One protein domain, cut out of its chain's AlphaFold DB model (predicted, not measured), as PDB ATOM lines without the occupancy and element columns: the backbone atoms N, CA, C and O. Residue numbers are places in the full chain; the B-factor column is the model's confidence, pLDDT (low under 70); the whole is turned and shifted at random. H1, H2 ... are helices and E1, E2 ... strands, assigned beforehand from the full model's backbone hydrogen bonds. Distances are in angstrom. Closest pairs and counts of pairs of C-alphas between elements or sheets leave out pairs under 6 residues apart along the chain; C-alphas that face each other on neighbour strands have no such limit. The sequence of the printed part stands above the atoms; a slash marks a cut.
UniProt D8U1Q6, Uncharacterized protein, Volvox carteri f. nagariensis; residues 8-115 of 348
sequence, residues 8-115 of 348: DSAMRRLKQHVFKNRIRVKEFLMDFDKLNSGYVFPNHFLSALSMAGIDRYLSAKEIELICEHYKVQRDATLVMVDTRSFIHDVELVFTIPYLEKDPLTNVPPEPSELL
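What this domain is: This is residues 8 to 115 of the 348 residues of an uncharacterized protein of Volvox carteri f. nagariensis (UniProt D8U1Q6). Five short helices, mostly crossed, form a ring of contacts running H1, H4, H3, H2, H5 and back to H1, with the small hairpin E1 and E2 beside H3 and H4 at one end of the long axis. At the other end the unnamed stretch 92 to 115 swings away from the helices in a wide loop and folds back toward the side of H1. The printed part has 108 residues, with five named helices and two named strands in the order H1, H2, H3, H4, E1, E2, H5; the sheet, in the order E1, E2, is antiparallel, and the class is mostly helix. The whole is compact, with a radius of gyration of the C-alphas of 14.7 A, and the C-alphas span 45 by 33 by 23 A.

Where its parts are: Find C-alpha 8 at (99.979, 120.355, 66.616); from there H1, residues 8 to 21, the longest helix, runs 20.0 A to C-alpha 21. After a tight link of 3 residues look for H2, residues 25 to 30, 9.0 A long. Then read on past a long link to H3, residues 42 to 51, 14.3 A long. H4, residues 60 to 69, begins at C-alpha 60, (98.745, 135.697, 67.196), and is also 14.3 A long. One residue later comes E1, residues 71 to 73, 6.8 A long, and then E2, residues 79 to 82, 9.8 A long. With no residue between, H5 follows at residues 83 to 91, 11.8 A long, and ends at C-alpha 91, (113.408, 121.318, 75.100).

How they stand to each other: Start at H1: with its residues 10 to 11 alone it touches H4, the closest C-alphas being those of Ala 10 and Glu 62, 5.3 A apart. Their lines are only just about perpendicular, at 72 degrees. With residues 14 to 18 alone H1 only just touches H5, with 3 pairs of C-alphas within 8 A; the closest, Lys 15 and Val 90, are 5.9 A apart, and the tilt is steep at 66 degrees, the same way. Go on to H2, which touches H3 at a steep tilt of 51 degrees, opposite ways, the C-alphas of Phe 28 and Ala 48 being the closest at 5.3 A. H2 only just touches H5, with 3 pairs of C-alphas within 8 A, at a shallow tilt of 22 degrees, opposite ways; the closest are the C-alphas of Lys 26 and Ile 87, 6.3 A apart. H3 touches H4 at a steep tilt of 48 degrees, opposite ways, with the C-alphas of Pro 42 and Cys 67 the closest at 6.8 A. Among the pairs that stay apart are H1 and H3, H2 and H4, and H4 and H5. In the hairpin E1 and E2, look at N 72 and O 80, 2.8 A apart, and N 80 and O 72, 3.0 A apart, both within hydrogen-bond range. Residues 39 to 40 form a short antiparallel pairing with residues 81 to 82 of E2. The closest C-alphas of H3 and E2, Pro 42 and Val 81, are 5.9 A apart. In H1, H2, H3, H4 and H5 every O i to N i+4 pair is within hydrogen-bond range.

The domain as a whole: Look for the two C-alphas farthest apart at Thr 77 and Leu 104, 45.2 A from each other. The printed part has no cut, and the link from H2 to H3, 11 residues, is the long one. Residues 92 to 115 hold no named element, and their C-alphas lie 10 to 27 A from the mean of all C-alphas; the last, C-alpha 115, is at (114.208, 119.950, 59.304). The mean pLDDT of the printed part is 90.4, and no printed residue is under 70.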
ATOM      1  N   ASP A   8      98.827 121.139  67.079       91.50
ATOM      2  CA  ASP A   8      99.979 120.355  66.616       91.50
ATOM      3  C   ASP A   8     100.778 121.100  65.544       91.50
ATOM      4  O   ASP A   8     102.008 121.036  65.500       91.50
ATOM      5  N   SER A   9     100.080 121.835  64.671       90.88
ATOM      6  CA  SER A   9     100.720 122.638  63.629       90.88
ATOM      7  C   SER A   9     101.454 123.844  64.216       90.88
ATOM      8  O   SER A   9     102.614 124.071  63.865       90.88
ATOM      9  N   ALA A  10     100.833 124.544  65.169       92.75
ATOM     10  CA  ALA A  10     101.435 125.669  65.877       92.75
ATOM     11  C   ALA A  10     102.669 125.216  66.669       92.75
ATOM     12  O   ALA A  10     103.727 125.844  66.607       92.75
ATOM     13  N   MET A  11     102.566 124.072  67.347       93.31
ATOM     14  CA  MET A  11     103.652 123.531  68.148       93.31
ATOM     15  C   MET A  11     104.811 123.022  67.303       93.31
ATOM     16  O   MET A  11     105.969 123.308  67.604       93.31
ATOM     17  N   ARG A  12     104.529 122.368  66.174       91.44
ATOM     18  CA  ARG A  12     105.567 122.007  65.204       91.44
ATOM     19  C   ARG A  12     106.310 123.245  64.695       91.44
ATOM     20  O   ARG A  12     107.540 123.234  64.679       91.44
ATOM     21  N   ARG A  13     105.599 124.318  64.325       90.88
ATOM     22  CA  ARG A  13     106.212 125.577  63.855       90.88
ATOM     23  C   ARG A  13     107.039 126.251  64.949       90.88
ATOM     24  O   ARG A  13     108.166 126.668  64.677       90.88
ATOM     25  N   LEU A  14     106.545 126.283  66.188       93.12
ATOM     26  CA  LEU A  14     107.306 126.790  67.332       93.12
ATOM     27  C   LEU A  14     108.617 126.015  67.511       93.12
ATOM     28  O   LEU A  14     109.694 126.612  67.524       93.12
ATOM     29  N   LYS A  15     108.533 124.683  67.596       92.56
ATOM     30  CA  LYS A  15     109.684 123.787  67.772       92.56
ATOM     31  C   LYS A  15     110.712 123.962  66.649       92.56
ATOM     32  O   LYS A  15     111.906 124.072  66.917       92.56
ATOM     33  N   GLN A  16     110.254 124.074  65.399       90.56
ATOM     34  CA  GLN A  16     111.115 124.366  64.248       90.56
ATOM     35  C   GLN A  16     111.856 125.698  64.392       90.56
ATOM     36  O   GLN A  16     113.054 125.766  64.115       90.56
ATOM     37  N   HIS A  17     111.157 126.757  64.802       91.25
ATOM     38  CA  HIS A  17     111.741 128.087  64.958       91.25
ATOM     39  C   HIS A  17     112.785 128.126  66.073       91.25
ATOM     40  O   HIS A  17     113.915 128.571  65.856       91.25
ATOM     41  N   VAL A  18     112.424 127.599  67.244       92.44
ATOM     42  CA  VAL A  18     113.297 127.541  68.419       92.44
ATOM     43  C   VAL A  18     114.560 126.737  68.118       92.44
ATOM     44  O   VAL A  18     115.658 127.185  68.448       92.44
ATOM     45  N   PHE A  19     114.435 125.598  67.429       91.12
ATOM     46  CA  PHE A  19     115.587 124.774  67.069       91.12
ATOM     47  C   PHE A  19     116.515 125.460  66.057       91.12
ATOM     48  O   PHE A  19     117.730 125.478  66.261       91.12
ATOM     49  N   LYS A  20     115.965 126.057  64.989       88.44
ATOM     50  CA  LYS A  20     116.754 126.741  63.945       88.44
ATOM     51  C   LYS A  20     117.530 127.937  64.499       88.44
ATOM     52  O   LYS A  20     118.693 128.115  64.150       88.44
ATOM     53  N   ASN A  21     116.901 128.714  65.379       89.81
ATOM     54  CA  ASN A  21     117.483 129.930  65.948       89.81
ATOM     55  C   ASN A  21     118.208 129.697  67.283       89.81
ATOM     56  O   ASN A  21     118.792 130.632  67.822       89.81
ATOM     57  N   ARG A  22     118.180 128.465  67.819       90.19
ATOM     58  CA  ARG A  22     118.772 128.083  69.116       90.19
ATOM     59  C   ARG A  22     118.318 128.993  70.268       90.19
ATOM     60  O   ARG A  22     119.121 129.404  71.103       90.19
ATOM     61  N   ILE A  23     117.022 129.301  70.307       92.31
ATOM     62  CA  ILE A  23     116.436 130.219  71.295       92.31
ATOM     63  C   ILE A  23     116.266 129.501  72.637       92.31
ATOM     64  O   ILE A  23     115.674 128.426  72.710       92.31
ATOM     65  N   ARG A  24     116.730 130.119  73.725       91.50
ATOM     66  CA  ARG A  24     116.564 129.604  75.091       91.50
ATOM     67  C   ARG A  24     115.300 130.164  75.732       91.50
ATOM     68  O   ARG A  24     115.350 131.077  76.545       91.50
ATOM     69  N   VAL A  25     114.152 129.604  75.359       92.44
ATOM     70  CA  VAL A  25     112.825 130.102  75.780       92.44
ATOM     71  C   VAL A  25     112.676 130.170  77.309       92.44
ATOM     72  O   VAL A  25     112.057 131.093  77.831       92.44
ATOM     73  N   LYS A  26     113.308 129.239  78.032       92.06
ATOM     74  CA  LYS A  26     113.332 129.197  79.498       92.06
ATOM     75  C   LYS A  26     113.857 130.486  80.142       92.06
ATOM     76  O   LYS A  26     113.288 130.915  81.140       92.06
ATOM     77  N   GLU A  27     114.895 131.109  79.579       92.62
ATOM     78  CA  GLU A  27     115.508 132.318  80.153       92.62
ATOM     79  C   GLU A  27     114.497 133.476  80.201       92.62
ATOM     80  O   GLU A  27     114.374 134.143  81.221       92.62
ATOM     81  N   PHE A  28     113.677 133.632  79.157       94.00
ATOM     82  CA  PHE A  28     112.648 134.677  79.085       94.00
ATOM     83  C   PHE A  28     111.456 134.433  80.020       94.00
ATOM     84  O   PHE A  28     110.781 135.378  80.417       94.00
ATOM     85  N   LEU A  29     111.167 133.173  80.357       92.62
ATOM     86  CA  LEU A  29     110.069 132.815  81.262       92.62
ATOM     87  C   LEU A  29     110.481 132.891  82.736       92.62
ATOM     88  O   LEU A  29     109.646 133.205  83.584       92.62
ATOM     89  N   MET A  30     111.756 132.636  83.042       91.25
ATOM     90  CA  MET A  30     112.289 132.671  84.407       91.25
ATOM     91  C   MET A  30     112.154 134.049  85.067       91.25
ATOM     92  O   MET A  30     111.859 134.121  86.258       91.25
ATOM     93  N   ASP A  31     112.295 135.133  84.303       90.06
ATOM     94  CA  ASP A  31     112.186 136.501  84.831       90.06
ATOM     95  C   ASP A  31     110.789 136.814  85.403       90.06
ATOM     96  O   ASP A  31     110.646 137.631  86.322       90.06
ATOM     97  N   PHE A  32     109.756 136.132  84.899       91.31
ATOM     98  CA  PHE A  32     108.371 136.286  85.344       91.31
ATOM     99  C   PHE A  32     107.981 135.337  86.489       91.31
ATOM    100  O   PHE A  32     106.972 135.583  87.150       91.31
ATOM    101  N   ASP A  33     108.776 134.301  86.773       91.75
ATOM    102  CA  ASP A  33     108.543 133.322  87.846       91.75
ATOM    103  C   ASP A  33     109.650 133.385  88.913       91.75
ATOM    104  O   ASP A  33     110.436 132.459  89.113       91.75
ATOM    105  N   LYS A  34     109.696 134.502  89.648       90.12
ATOM    106  CA  LYS A  34     110.707 134.752  90.696       90.12
ATOM    107  C   LYS A  34     110.702 133.717  91.824       90.12
ATOM    108  O   LYS A  34     111.713 133.540  92.495       90.12
ATOM    109  N   LEU A  35     109.561 133.068  92.058       91.75
ATOM    110  CA  LEU A  35     109.401 132.041  93.087       91.75
ATOM    111  C   LEU A  35     109.746 130.636  92.574       91.75
ATOM    112  O   LEU A  35     109.672 129.683  93.348       91.75
ATOM    113  N   ASN A  36     110.116 130.497  91.293       89.75
ATOM    114  CA  ASN A  36     110.380 129.220  90.630       89.75
ATOM    115  C   ASN A  36     109.240 128.204  90.845       89.75
ATOM    116  O   ASN A  36     109.456 127.004  91.050       89.75
ATOM    117  N   SER A  37     108.008 128.707  90.854       89.75
ATOM    118  CA  SER A  37     106.791 127.933  91.086       89.75
ATOM    119  C   SER A  37     106.436 127.038  89.893       89.75
ATOM    120  O   SER A  37     105.802 125.999  90.076       89.75
ATOM    121  N   GLY A  38     106.894 127.400  88.692       91.50
ATOM    122  CA  GLY A  38     106.547 126.789  87.412       91.50
ATOM    123  C   GLY A  38     105.304 127.374  86.742       91.50
ATOM    124  O   GLY A  38     104.839 126.805  85.757       91.50
ATOM    125  N   TYR A  39     104.749 128.471  87.267       93.81
ATOM    126  CA  TYR A  39     103.507 129.065  86.775       93.81
ATOM    127  C   TYR A  39     103.676 130.552  86.520       93.81
ATOM    128  O   TYR A  39     104.224 131.283  87.344       93.81
ATOM    129  N   VAL A  40     103.150 131.011  85.389       95.06
ATOM    130  CA  VAL A  40     103.144 132.433  85.031       95.06
ATOM    131  C   VAL A  40     101.747 132.873  84.622       95.06
ATOM    132  O   VAL A  40     100.934 132.078  84.149       95.06
ATOM    133  N   PHE A  41     101.452 134.160  84.783       94.12
ATOM    134  CA  PHE A  41     100.209 134.719  84.260       94.12
ATOM    135  C   PHE A  41     100.193 134.663  82.720       94.12
ATOM    136  O   PHE A  41     101.238 134.892  82.104       94.12
ATOM    137  N   PRO A  42      99.026 134.450  82.078       94.44
ATOM    138  CA  PRO A  42      98.926 134.373  80.617       94.44
ATOM    139  C   PRO A  42      99.544 135.577  79.893       94.44
ATOM    140  O   PRO A  42     100.254 135.412  78.908       94.44
ATOM    141  N   ASN A  43      99.359 136.790  80.421       94.69
ATOM    142  CA  ASN A  43      99.945 138.000  79.838       94.69
ATOM    143  C   ASN A  43     101.480 137.979  79.882       94.69
ATOM    144  O   ASN A  43     102.127 138.380  78.922       94.69
ATOM    145  N   HIS A  44     102.071 137.481  80.972       94.50
ATOM    146  CA  HIS A  44     103.523 137.341  81.088       94.50
ATOM    147  C   HIS A  44     104.067 136.254  80.165       94.50
ATOM    148  O   HIS A  44     105.128 136.443  79.582       94.50
ATOM    149  N   PHE A  45     103.320 135.165  79.971       95.06
ATOM    150  CA  PHE A  45     103.659 134.144  78.983       95.06
ATOM    151  C   PHE A  45     103.734 134.735  77.567       95.06
ATOM    152  O   PHE A  45     104.742 134.573  76.882       95.06
ATOM    153  N   LEU A  46     102.710 135.488  77.152       94.38
ATOM    154  CA  LEU A  46     102.689 136.159  75.847       94.38
ATOM    155  C   LEU A  46     103.837 137.167  75.701       94.38
ATOM    156  O   LEU A  46     104.533 137.166  74.683       94.38
ATOM    157  N   SER A  47     104.086 137.982  76.732       94.81
ATOM    158  CA  SER A  47     105.208 138.927  76.746       94.81
ATOM    159  C   SER A  47     106.561 138.225  76.633       94.81
ATOM    160  O   SER A  47     107.402 138.669  75.859       94.81
ATOM    161  N   ALA A  48     106.769 137.111  77.340       94.69
ATOM    162  CA  ALA A  48     108.005 136.337  77.261       94.69
ATOM    163  C   ALA A  48     108.245 135.778  75.848       94.69
ATOM    164  O   ALA A  48     109.366 135.842  75.340       94.69
ATOM    165  N   LEU A  49     107.198 135.288  75.173       93.94
ATOM    166  CA  LEU A  49     107.304 134.814  73.787       93.94
ATOM    167  C   LEU A  49     107.585 135.953  72.793       93.94
ATOM    168  O   LEU A  49     108.349 135.761  71.845       93.94
ATOM    169  N   SER A  50     107.024 137.144  73.022       93.88
ATOM    170  CA  SER A  50     107.344 138.341  72.229       93.88
ATOM    171  C   SER A  50     108.789 138.807  72.464       93.88
ATOM    172  O   SER A  50     109.511 139.079  71.507       93.88
ATOM    173  N   MET A  51     109.278 138.784  73.712       93.31
ATOM    174  CA  MET A  51     110.686 139.069  74.037       93.31
ATOM    175  C   MET A  51     111.653 138.078  73.378       93.31
ATOM    176  O   MET A  51     112.731 138.469  72.936       93.31
ATOM    177  N   ALA A  52     111.247 136.813  73.251       92.44
ATOM    178  CA  ALA A  52     111.989 135.790  72.519       92.44
ATOM    179  C   ALA A  52     111.935 135.964  70.982       92.44
ATOM    180  O   ALA A  52     112.598 135.219  70.261       92.44
ATOM    181  N   GLY A  53     111.155 136.924  70.465       92.00
ATOM    182  CA  GLY A  53     111.008 137.222  69.036       92.00
ATOM    183  C   GLY A  53     110.150 136.222  68.252       92.00
ATOM    184  O   GLY A  53     110.222 136.183  67.021       92.00
ATOM    185  N   ILE A  54     109.361 135.396  68.947       92.50
ATOM    186  CA  ILE A  54     108.549 134.320  68.352       92.50
ATOM    187  C   ILE A  54     107.302 134.882  67.647       92.50
ATOM    188  O   ILE A  54     106.824 134.305  66.667       92.50
ATOM    189  N   ASP A  55     106.820 136.041  68.095       88.75
ATOM    190  CA  ASP A  55     105.685 136.794  67.542       88.75
ATOM    191  C   ASP A  55     105.845 137.201  66.067       88.75
ATOM    192  O   ASP A  55     104.860 137.403  65.363       88.75
ATOM    193  N   ARG A  56     107.082 137.280  65.564       87.69
ATOM    194  CA  ARG A  56     107.368 137.567  64.147       87.69
ATOM    195  C   ARG A  56     107.213 136.350  63.238       87.69
ATOM    196  O   ARG A  56     107.194 136.507  62.017       87.69
ATOM    197  N   TYR A  57     107.188 135.144  63.807       87.88
ATOM    198  CA  TYR A  57     107.160 133.889  63.056       87.88
ATOM    199  C   TYR A  57     105.837 133.134  63.215       87.88
ATOM    200  O   TYR A  57     105.326 132.596  62.230       87.88
ATOM    201  N   LEU A  58     105.271 133.118  64.424       91.06
ATOM    202  CA  LEU A  58     103.947 132.561  64.688       91.06
ATOM    203  C   LEU A  58     102.877 133.652  64.613       91.06
ATOM    204  O   LEU A  58     103.091 134.791  65.017       91.06
ATOM    205  N   SER A  59     101.697 133.284  64.129       91.62
ATOM    206  CA  SER A  59     100.514 134.141  64.164       91.62
ATOM    207  C   SER A  59     100.014 134.321  65.599       91.62
ATOM    208  O   SER A  59     100.107 133.403  66.412       91.62
ATOM    209  N   ALA A  60      99.381 135.459  65.898       91.38
ATOM    210  CA  ALA A  60      98.745 135.697  67.196       91.38
ATOM    211  C   ALA A  60      97.785 134.558  67.592       91.38
ATOM    212  O   ALA A  60      97.835 134.082  68.721       91.38
ATOM    213  N   LYS A  61      97.014 134.024  66.632       92.25
ATOM    214  CA  LYS A  61      96.103 132.890  66.858       92.25
ATOM    215  C   LYS A  61      96.837 131.600  67.249       92.25
ATOM    216  O   LYS A  61      96.335 130.831  68.059       92.25
ATOM    217  N   GLU A  62      98.021 131.351  66.687       93.31
ATOM    218  CA  GLU A  62      98.853 130.193  67.051       93.31
ATOM    219  C   GLU A  62      99.366 130.317  68.483       93.31
ATOM    220  O   GLU A  62      99.321 129.355  69.245       93.31
ATOM    221  N   ILE A  63      99.824 131.513  68.851       93.75
ATOM    222  CA  ILE A  63     100.341 131.798  70.190       93.75
ATOM    223  C   ILE A  63      99.219 131.705  71.230       93.75
ATOM    224  O   ILE A  63      99.419 131.117  72.290       93.75
ATOM    225  N   GLU A  64      98.034 132.232  70.923       93.25
ATOM    226  CA  GLU A  64      96.850 132.112  71.778       93.25
ATOM    227  C   GLU A  64      96.442 130.653  71.990       93.25
ATOM    228  O   GLU A  64      96.187 130.264  73.126       93.25
ATOM    229  N   LEU A  65      96.448 129.826  70.938       94.88
ATOM    230  CA  LEU A  65      96.159 128.391  71.047       94.88
ATOM    231  C   LEU A  65      97.177 127.654  71.919       94.88
ATOM    232  O   LEU A  65      96.796 126.809  72.727       94.88
ATOM    233  N   ILE A  66      98.465 127.978  71.778       94.88
ATOM    234  CA  ILE A  66      99.518 127.424  72.638       94.88
ATOM    235  C   ILE A  66      99.280 127.863  74.084       94.88
ATOM    236  O   ILE A  66      99.304 127.030  74.983       94.88
ATOM    237  N   CYS A  67      99.008 129.148  74.314       94.75
ATOM    238  CA  CYS A  67      98.712 129.675  75.643       94.75
ATOM    239  C   CYS A  67      97.514 128.948  76.270       94.75
ATOM    240  O   CYS A  67      97.621 128.484  77.399       94.75
ATOM    241  N   GLU A  68      96.416 128.787  75.529       94.44
ATOM    242  CA  GLU A  68      95.214 128.083  75.984       94.44
ATOM    243  C   GLU A  68      95.489 126.621  76.341       94.44
ATOM    244  O   GLU A  68      95.003 126.141  77.359       94.44
ATOM    245  N   HIS A  69      96.313 125.924  75.556       95.12
ATOM    246  CA  HIS A  69      96.644 124.525  75.816       95.12
ATOM    247  C   HIS A  69      97.375 124.309  77.149       95.12
ATOM    248  O   HIS A  69      97.110 123.327  77.838       95.12
ATOM    249  N   TYR A  70      98.267 125.228  77.525       95.25
ATOM    250  CA  TYR A  70      99.024 125.148  78.780       95.25
ATOM    251  C   TYR A  70      98.368 125.916  79.936       95.25
ATOM    252  O   TYR A  70      98.971 126.038  81.009       95.25
ATOM    253  N   LYS A  71      97.151 126.452  79.760       94.94
ATOM    254  CA  LYS A  71      96.407 127.067  80.864       94.94
ATOM    255  C   LYS A  71      95.972 126.003  81.861       94.94
ATOM    256  O   LYS A  71      95.401 124.975  81.516       94.94
ATOM    257  N   VAL A  72      96.193 126.310  83.130       93.94
ATOM    258  CA  VAL A  72      95.786 125.500  84.270       93.94
ATOM    259  C   VAL A  72      95.042 126.395  85.252       93.94
ATOM    260  O   VAL A  72      95.509 127.476  85.628       93.94
ATOM    261  N   GLN A  73      93.870 125.936  85.682       92.31
ATOM    262  CA  GLN A  73      93.129 126.566  86.765       92.31
ATOM    263  C   GLN A  73      93.745 126.133  88.101       92.31
ATOM    264  O   GLN A  73      93.709 124.957  88.458       92.31
ATOM    265  N   ARG A  74      94.364 127.083  88.808       85.44
ATOM    266  CA  ARG A  74      95.032 126.864  90.102       85.44
ATOM    267  C   ARG A  74      94.051 127.012  91.262       85.44
ATOM    268  O   ARG A  74      94.036 126.162  92.142       85.44
ATOM    269  N   ASP A  75      93.211 128.042  91.194       87.69
ATOM    270  CA  ASP A  75      92.125 128.311  92.139       87.69
ATOM    271  C   ASP A  75      90.827 128.619  91.381       87.69
ATOM    272  O   ASP A  75      90.834 128.820  90.166       87.69
ATOM    273  N   ALA A  76      89.707 128.735  92.100       82.94
ATOM    274  CA  ALA A  76      88.396 129.034  91.514       82.94
ATOM    275  C   ALA A  76      88.399 130.273  90.593       82.94
ATOM    276  O   ALA A  76      87.669 130.305  89.605       82.94
ATOM    277  N   THR A  77      89.243 131.269  90.879       88.38
ATOM    278  CA  THR A  77      89.368 132.512  90.099       88.38
ATOM    279  C   THR A  77      90.726 132.686  89.416       88.38
ATOM    280  O   THR A  77      90.869 133.572  88.574       88.38
ATOM    281  N   LEU A  78      91.726 131.870  89.762       89.88
ATOM    282  CA  LEU A  78      93.105 132.060  89.319       89.88
ATOM    283  C   LEU A  78      93.463 131.072  88.209       89.88
ATOM    284  O   LEU A  78      93.621 129.871  88.443       89.88
ATOM    285  N   VAL A  79      93.642 131.608  87.002       92.69
ATOM    286  CA  VAL A  79      94.142 130.876  85.835       92.69
ATOM    287  C   VAL A  79      95.582 131.295  85.568       92.69
ATOM    288  O   VAL A  79      95.889 132.483  85.455       92.69
ATOM    289  N   MET A  80      96.466 130.310  85.457       93.75
ATOM    290  CA  MET A  80      97.881 130.507  85.146       93.75
ATOM    291  C   MET A  80      98.289 129.573  84.007       93.75
ATOM    292  O   MET A  80      97.520 128.708  83.607       93.75
ATOM    293  N   VAL A  81      99.486 129.755  83.467       94.94
ATOM    294  CA  VAL A  81     100.062 128.891  82.433       94.94
ATOM    295  C   VAL A  81     101.166 128.051  83.061       94.94
ATOM    296  O   VAL A  81     102.045 128.605  83.727       94.94
ATOM    297  N   ASP A  82     101.120 126.735  82.859       95.19
ATOM    298  CA  ASP A  82     102.188 125.822  83.272       95.19
ATOM    299  C   ASP A  82     103.379 125.942  82.315       95.19
ATOM    300  O   ASP A  82     103.385 125.411  81.200       95.19
ATOM    301  N   THR A  83     104.410 126.656  82.761       94.44
ATOM    302  CA  THR A  83     105.611 126.875  81.956       94.44
ATOM    303  C   THR A  83     106.547 125.684  81.978       94.44
ATOM    304  O   THR A  83     107.332 125.539  81.045       94.44
ATOM    305  N   ARG A  84     106.484 124.815  82.994       93.12
ATOM    306  CA  ARG A  84     107.382 123.654  83.092       93.12
ATOM    307  C   ARG A  84     107.054 122.633  82.017       93.12
ATOM    308  O   ARG A  84     107.971 122.184  81.332       93.12
ATOM    309  N   SER A  85     105.771 122.327  81.843       94.06
ATOM    310  CA  SER A  85     105.305 121.425  80.786       94.06
ATOM    311  C   SER A  85     105.614 121.993  79.398       94.06
ATOM    312  O   SER A  85     106.194 121.307  78.561       94.06
ATOM    313  N   PHE A  86     105.354 123.286  79.187       95.06
ATOM    314  CA  PHE A  86     105.698 123.962  77.934       95.06
ATOM    315  C   PHE A  86     107.203 123.936  77.624       95.06
ATOM    316  O   PHE A  86     107.608 123.601  76.510       95.06
ATOM    317  N   ILE A  87     108.050 124.284  78.601       93.69
ATOM    318  CA  ILE A  87     109.510 124.273  78.437       93.69
ATOM    319  C   ILE A  87     109.989 122.855  78.141       93.69
ATOM    320  O   ILE A  87     110.796 122.683  77.232       93.69
ATOM    321  N   HIS A  88     109.466 121.851  78.848       92.56
ATOM    322  CA  HIS A  88     109.794 120.451  78.600       92.56
ATOM    323  C   HIS A  88     109.515 120.062  77.145       92.56
ATOM    324  O   HIS A  88     110.409 119.563  76.462       92.56
ATOM    325  N   ASP A  89     108.332 120.385  76.624       92.69
ATOM    326  CA  ASP A  89     107.953 120.041  75.253       92.69
ATOM    327  C   ASP A  89     108.809 120.736  74.191       92.69
ATOM    328  O   ASP A  89     109.088 120.153  73.135       92.69
ATOM    329  N   VAL A  90     109.239 121.971  74.454       92.12
ATOM    330  CA  VAL A  90     110.143 122.725  73.575       92.12
ATOM    331  C   VAL A  90     111.584 122.205  73.673       92.12
ATOM    332  O   VAL A  90     112.266 122.109  72.651       92.12
ATOM    333  N   GLU A  91     112.053 121.834  74.865       87.69
ATOM    334  CA  GLU A  91     113.408 121.318  75.100       87.69
ATOM    335  C   GLU A  91     113.602 119.891  74.574       87.69
ATOM    336  O   GLU A  91     114.694 119.576  74.092       87.69
ATOM    337  N   LEU A  92     112.542 119.073  74.551       88.69
ATOM    338  CA  LEU A  92     112.540 117.727  73.957       88.69
ATOM    339  C   LEU A  92     113.017 117.707  72.498       88.69
ATOM    340  O   LEU A  92     113.478 116.684  71.998       88.69
ATOM    341  N   VAL A  93     112.931 118.845  71.806       86.56
ATOM    342  CA  VAL A  93     113.430 119.011  70.436       86.56
ATOM    343  C   VAL A  93     114.956 118.927  70.358       86.56
ATOM    344  O   VAL A  93     115.504 118.534  69.329       86.56
ATOM    345  N   PHE A  94     115.653 119.330  71.420       85.00
ATOM    346  CA  PHE A  94     117.111 119.322  71.481       85.00
ATOM    347  C   PHE A  94     117.655 118.018  72.041       85.00
ATOM    348  O   PHE A  94     118.647 117.503  71.532       85.00
ATOM    349  N   THR A  95     117.054 117.525  73.121       85.50
ATOM    350  CA  THR A  95     117.524 116.325  73.805       85.50
ATOM    351  C   THR A  95     116.427 115.735  74.679       85.50
ATOM    352  O   THR A  95     115.492 116.426  75.076       85.50
ATOM    353  N   ILE A  96     116.561 114.452  74.999       85.50
ATOM    354  CA  ILE A  96     115.685 113.774  75.949       85.50
ATOM    355  C   ILE A  96     116.271 114.018  77.349       85.50
ATOM    356  O   ILE A  96     117.427 113.660  77.582       85.50
ATOM    357  N   PRO A  97     115.542 114.655  78.281       84.25
ATOM    358  CA  PRO A  97     116.039 114.843  79.637       84.25
ATOM    359  C   PRO A  97     116.082 113.508  80.393       84.25
ATOM    360  O   PRO A  97     115.342 112.578  80.080       84.25
ATOM    361  N   TYR A  98     116.912 113.441  81.436       85.88
ATOM    362  CA  TYR A  98     117.054 112.286  82.333       85.88
ATOM    363  C   TYR A  98     117.611 110.998  81.695       85.88
ATOM    364  O   TYR A  98     117.323 109.899  82.177       85.88
ATOM    365  N   LEU A  99     118.435 111.105  80.646       88.69
ATOM    366  CA  LEU A  99     119.100 109.952  80.012       88.69
ATOM    367  C   LEU A  99     119.996 109.156  80.971       88.69
ATOM    368  O   LEU A  99     120.247 107.978  80.733       88.69
ATOM    369  N   GLU A 100     120.440 109.756  82.078       89.12
ATOM    370  CA  GLU A 100     121.171 109.059  83.138       89.12
ATOM    371  C   GLU A 100     120.365 107.928  83.794       89.12
ATOM    372  O   GLU A 100     120.956 107.004  84.352       89.12
ATOM    373  N   LYS A 101     119.029 107.981  83.721       90.75
ATOM    374  CA  LYS A 101     118.147 106.931  84.249       90.75
ATOM    375  C   LYS A 101     117.927 105.791  83.263       90.75
ATOM    376  O   LYS A 101     117.565 104.703  83.700       90.75
ATOM    377  N   ASP A 102     118.142 106.031  81.970       88.81
ATOM    378  CA  ASP A 102     117.830 105.065  80.918       88.81
ATOM    379  C   ASP A 102     118.902 105.068  79.805       88.81
ATOM    380  O   ASP A 102     118.674 105.544  78.684       88.81
ATOM    381  N   PRO A 103     120.113 104.551  80.103       87.25
ATOM    382  CA  PRO A 103     121.301 104.720  79.259       87.25
ATOM    383  C   PRO A 103     121.249 103.948  77.933       87.25
ATOM    384  O   PRO A 103     122.087 104.171  77.062       87.25
ATOM    385  N   LEU A 104     120.293 103.027  77.770       91.75
ATOM    386  CA  LEU A 104     120.100 102.264  76.532       91.75
ATOM    387  C   LEU A 104     119.267 103.023  75.487       91.75
ATOM    388  O   LEU A 104     119.140 102.562  74.351       91.75
ATOM    389  N   THR A 105     118.710 104.182  75.846       88.88
ATOM    390  CA  THR A 105     117.898 104.998  74.940       88.88
ATOM    391  C   THR A 105     118.762 105.601  73.835       88.88
ATOM    392  O   THR A 105     119.699 106.356  74.090       88.88
ATOM    393  N   ASN A 106     118.427 105.301  72.579       85.94
ATOM    394  CA  ASN A 106     119.085 105.904  71.425       85.94
ATOM    395  C   ASN A 106     118.440 107.257  71.106       85.94
ATOM    396  O   ASN A 106     117.272 107.318  70.719       85.94
ATOM    397  N   VAL A 107     119.207 108.335  71.261       85.19
ATOM    398  CA  VAL A 107     118.755 109.692  70.949       85.19
ATOM    399  C   VAL A 107     119.232 110.074  69.551       85.19
ATOM    400  O   VAL A 107     120.441 110.062  69.299       85.19
ATOM    401  N   PRO A 108     118.321 110.444  68.633       82.62
ATOM    402  CA  PRO A 108     118.731 110.938  67.332       82.62
ATOM    403  C   PRO A 108     119.527 112.244  67.502       82.62
ATOM    404  O   PRO A 108     119.159 113.085  68.319       82.62
ATOM    405  N   PRO A 109     120.600 112.459  66.721       80.06
ATOM    406  CA  PRO A 109     121.449 113.643  66.868       80.06
ATOM    407  C   PRO A 109     120.707 114.951  66.554       80.06
ATOM    408  O   PRO A 109     121.084 116.008  67.053       80.06
ATOM    409  N   GLU A 110     119.672 114.890  65.713       76.88
ATOM    410  CA  GLU A 110     118.820 116.024  65.365       76.88
ATOM    411  C   GLU A 110     117.380 115.559  65.080       76.88
ATOM    412  O   GLU A 110     117.188 114.452  64.565       76.88
ATOM    413  N   PRO A 111     116.370 116.414  65.327       78.19
ATOM    414  CA  PRO A 111     114.975 116.129  65.009       78.19
ATOM    415  C   PRO A 111     114.740 116.235  63.494       78.19
ATOM    416  O   PRO A 111     114.374 117.290  62.966       78.19
ATOM    417  N   SER A 112     114.951 115.134  62.771       73.31
ATOM    418  CA  SER A 112     114.815 115.072  61.308       73.31
ATOM    419  C   SER A 112     113.429 115.478  60.802       73.31
ATOM    420  O   SER A 112     113.316 116.042  59.720       73.31
ATOM    421  N   GLU A 113     112.380 115.253  61.592       75.06
ATOM    422  CA  GLU A 113     110.995 115.598  61.242       75.06
ATOM    423  C   GLU A 113     110.743 117.110  61.158       75.06
ATOM    424  O   GLU A 113     109.823 117.565  60.479       75.06
ATOM    425  N   LEU A 114     111.562 117.912  61.842       76.81
ATOM    426  CA  LEU A 114     111.418 119.367  61.886       76.81
ATOM    427  C   LEU A 114     112.261 120.075  60.814       76.81
ATOM    428  O   LEU A 114     112.056 121.260  60.540       76.81
ATOM    429  N   LEU A 115     113.218 119.370  60.206       77.62
ATOM    430  CA  LEU A 115     114.208 119.950  59.304       77.62
ATOM    431  C   LEU A 115     114.132 119.309  57.923       77.62
ATOM    432  O   LEU A 115     114.665 118.227  57.690       77.62
TER     433      LEU A 115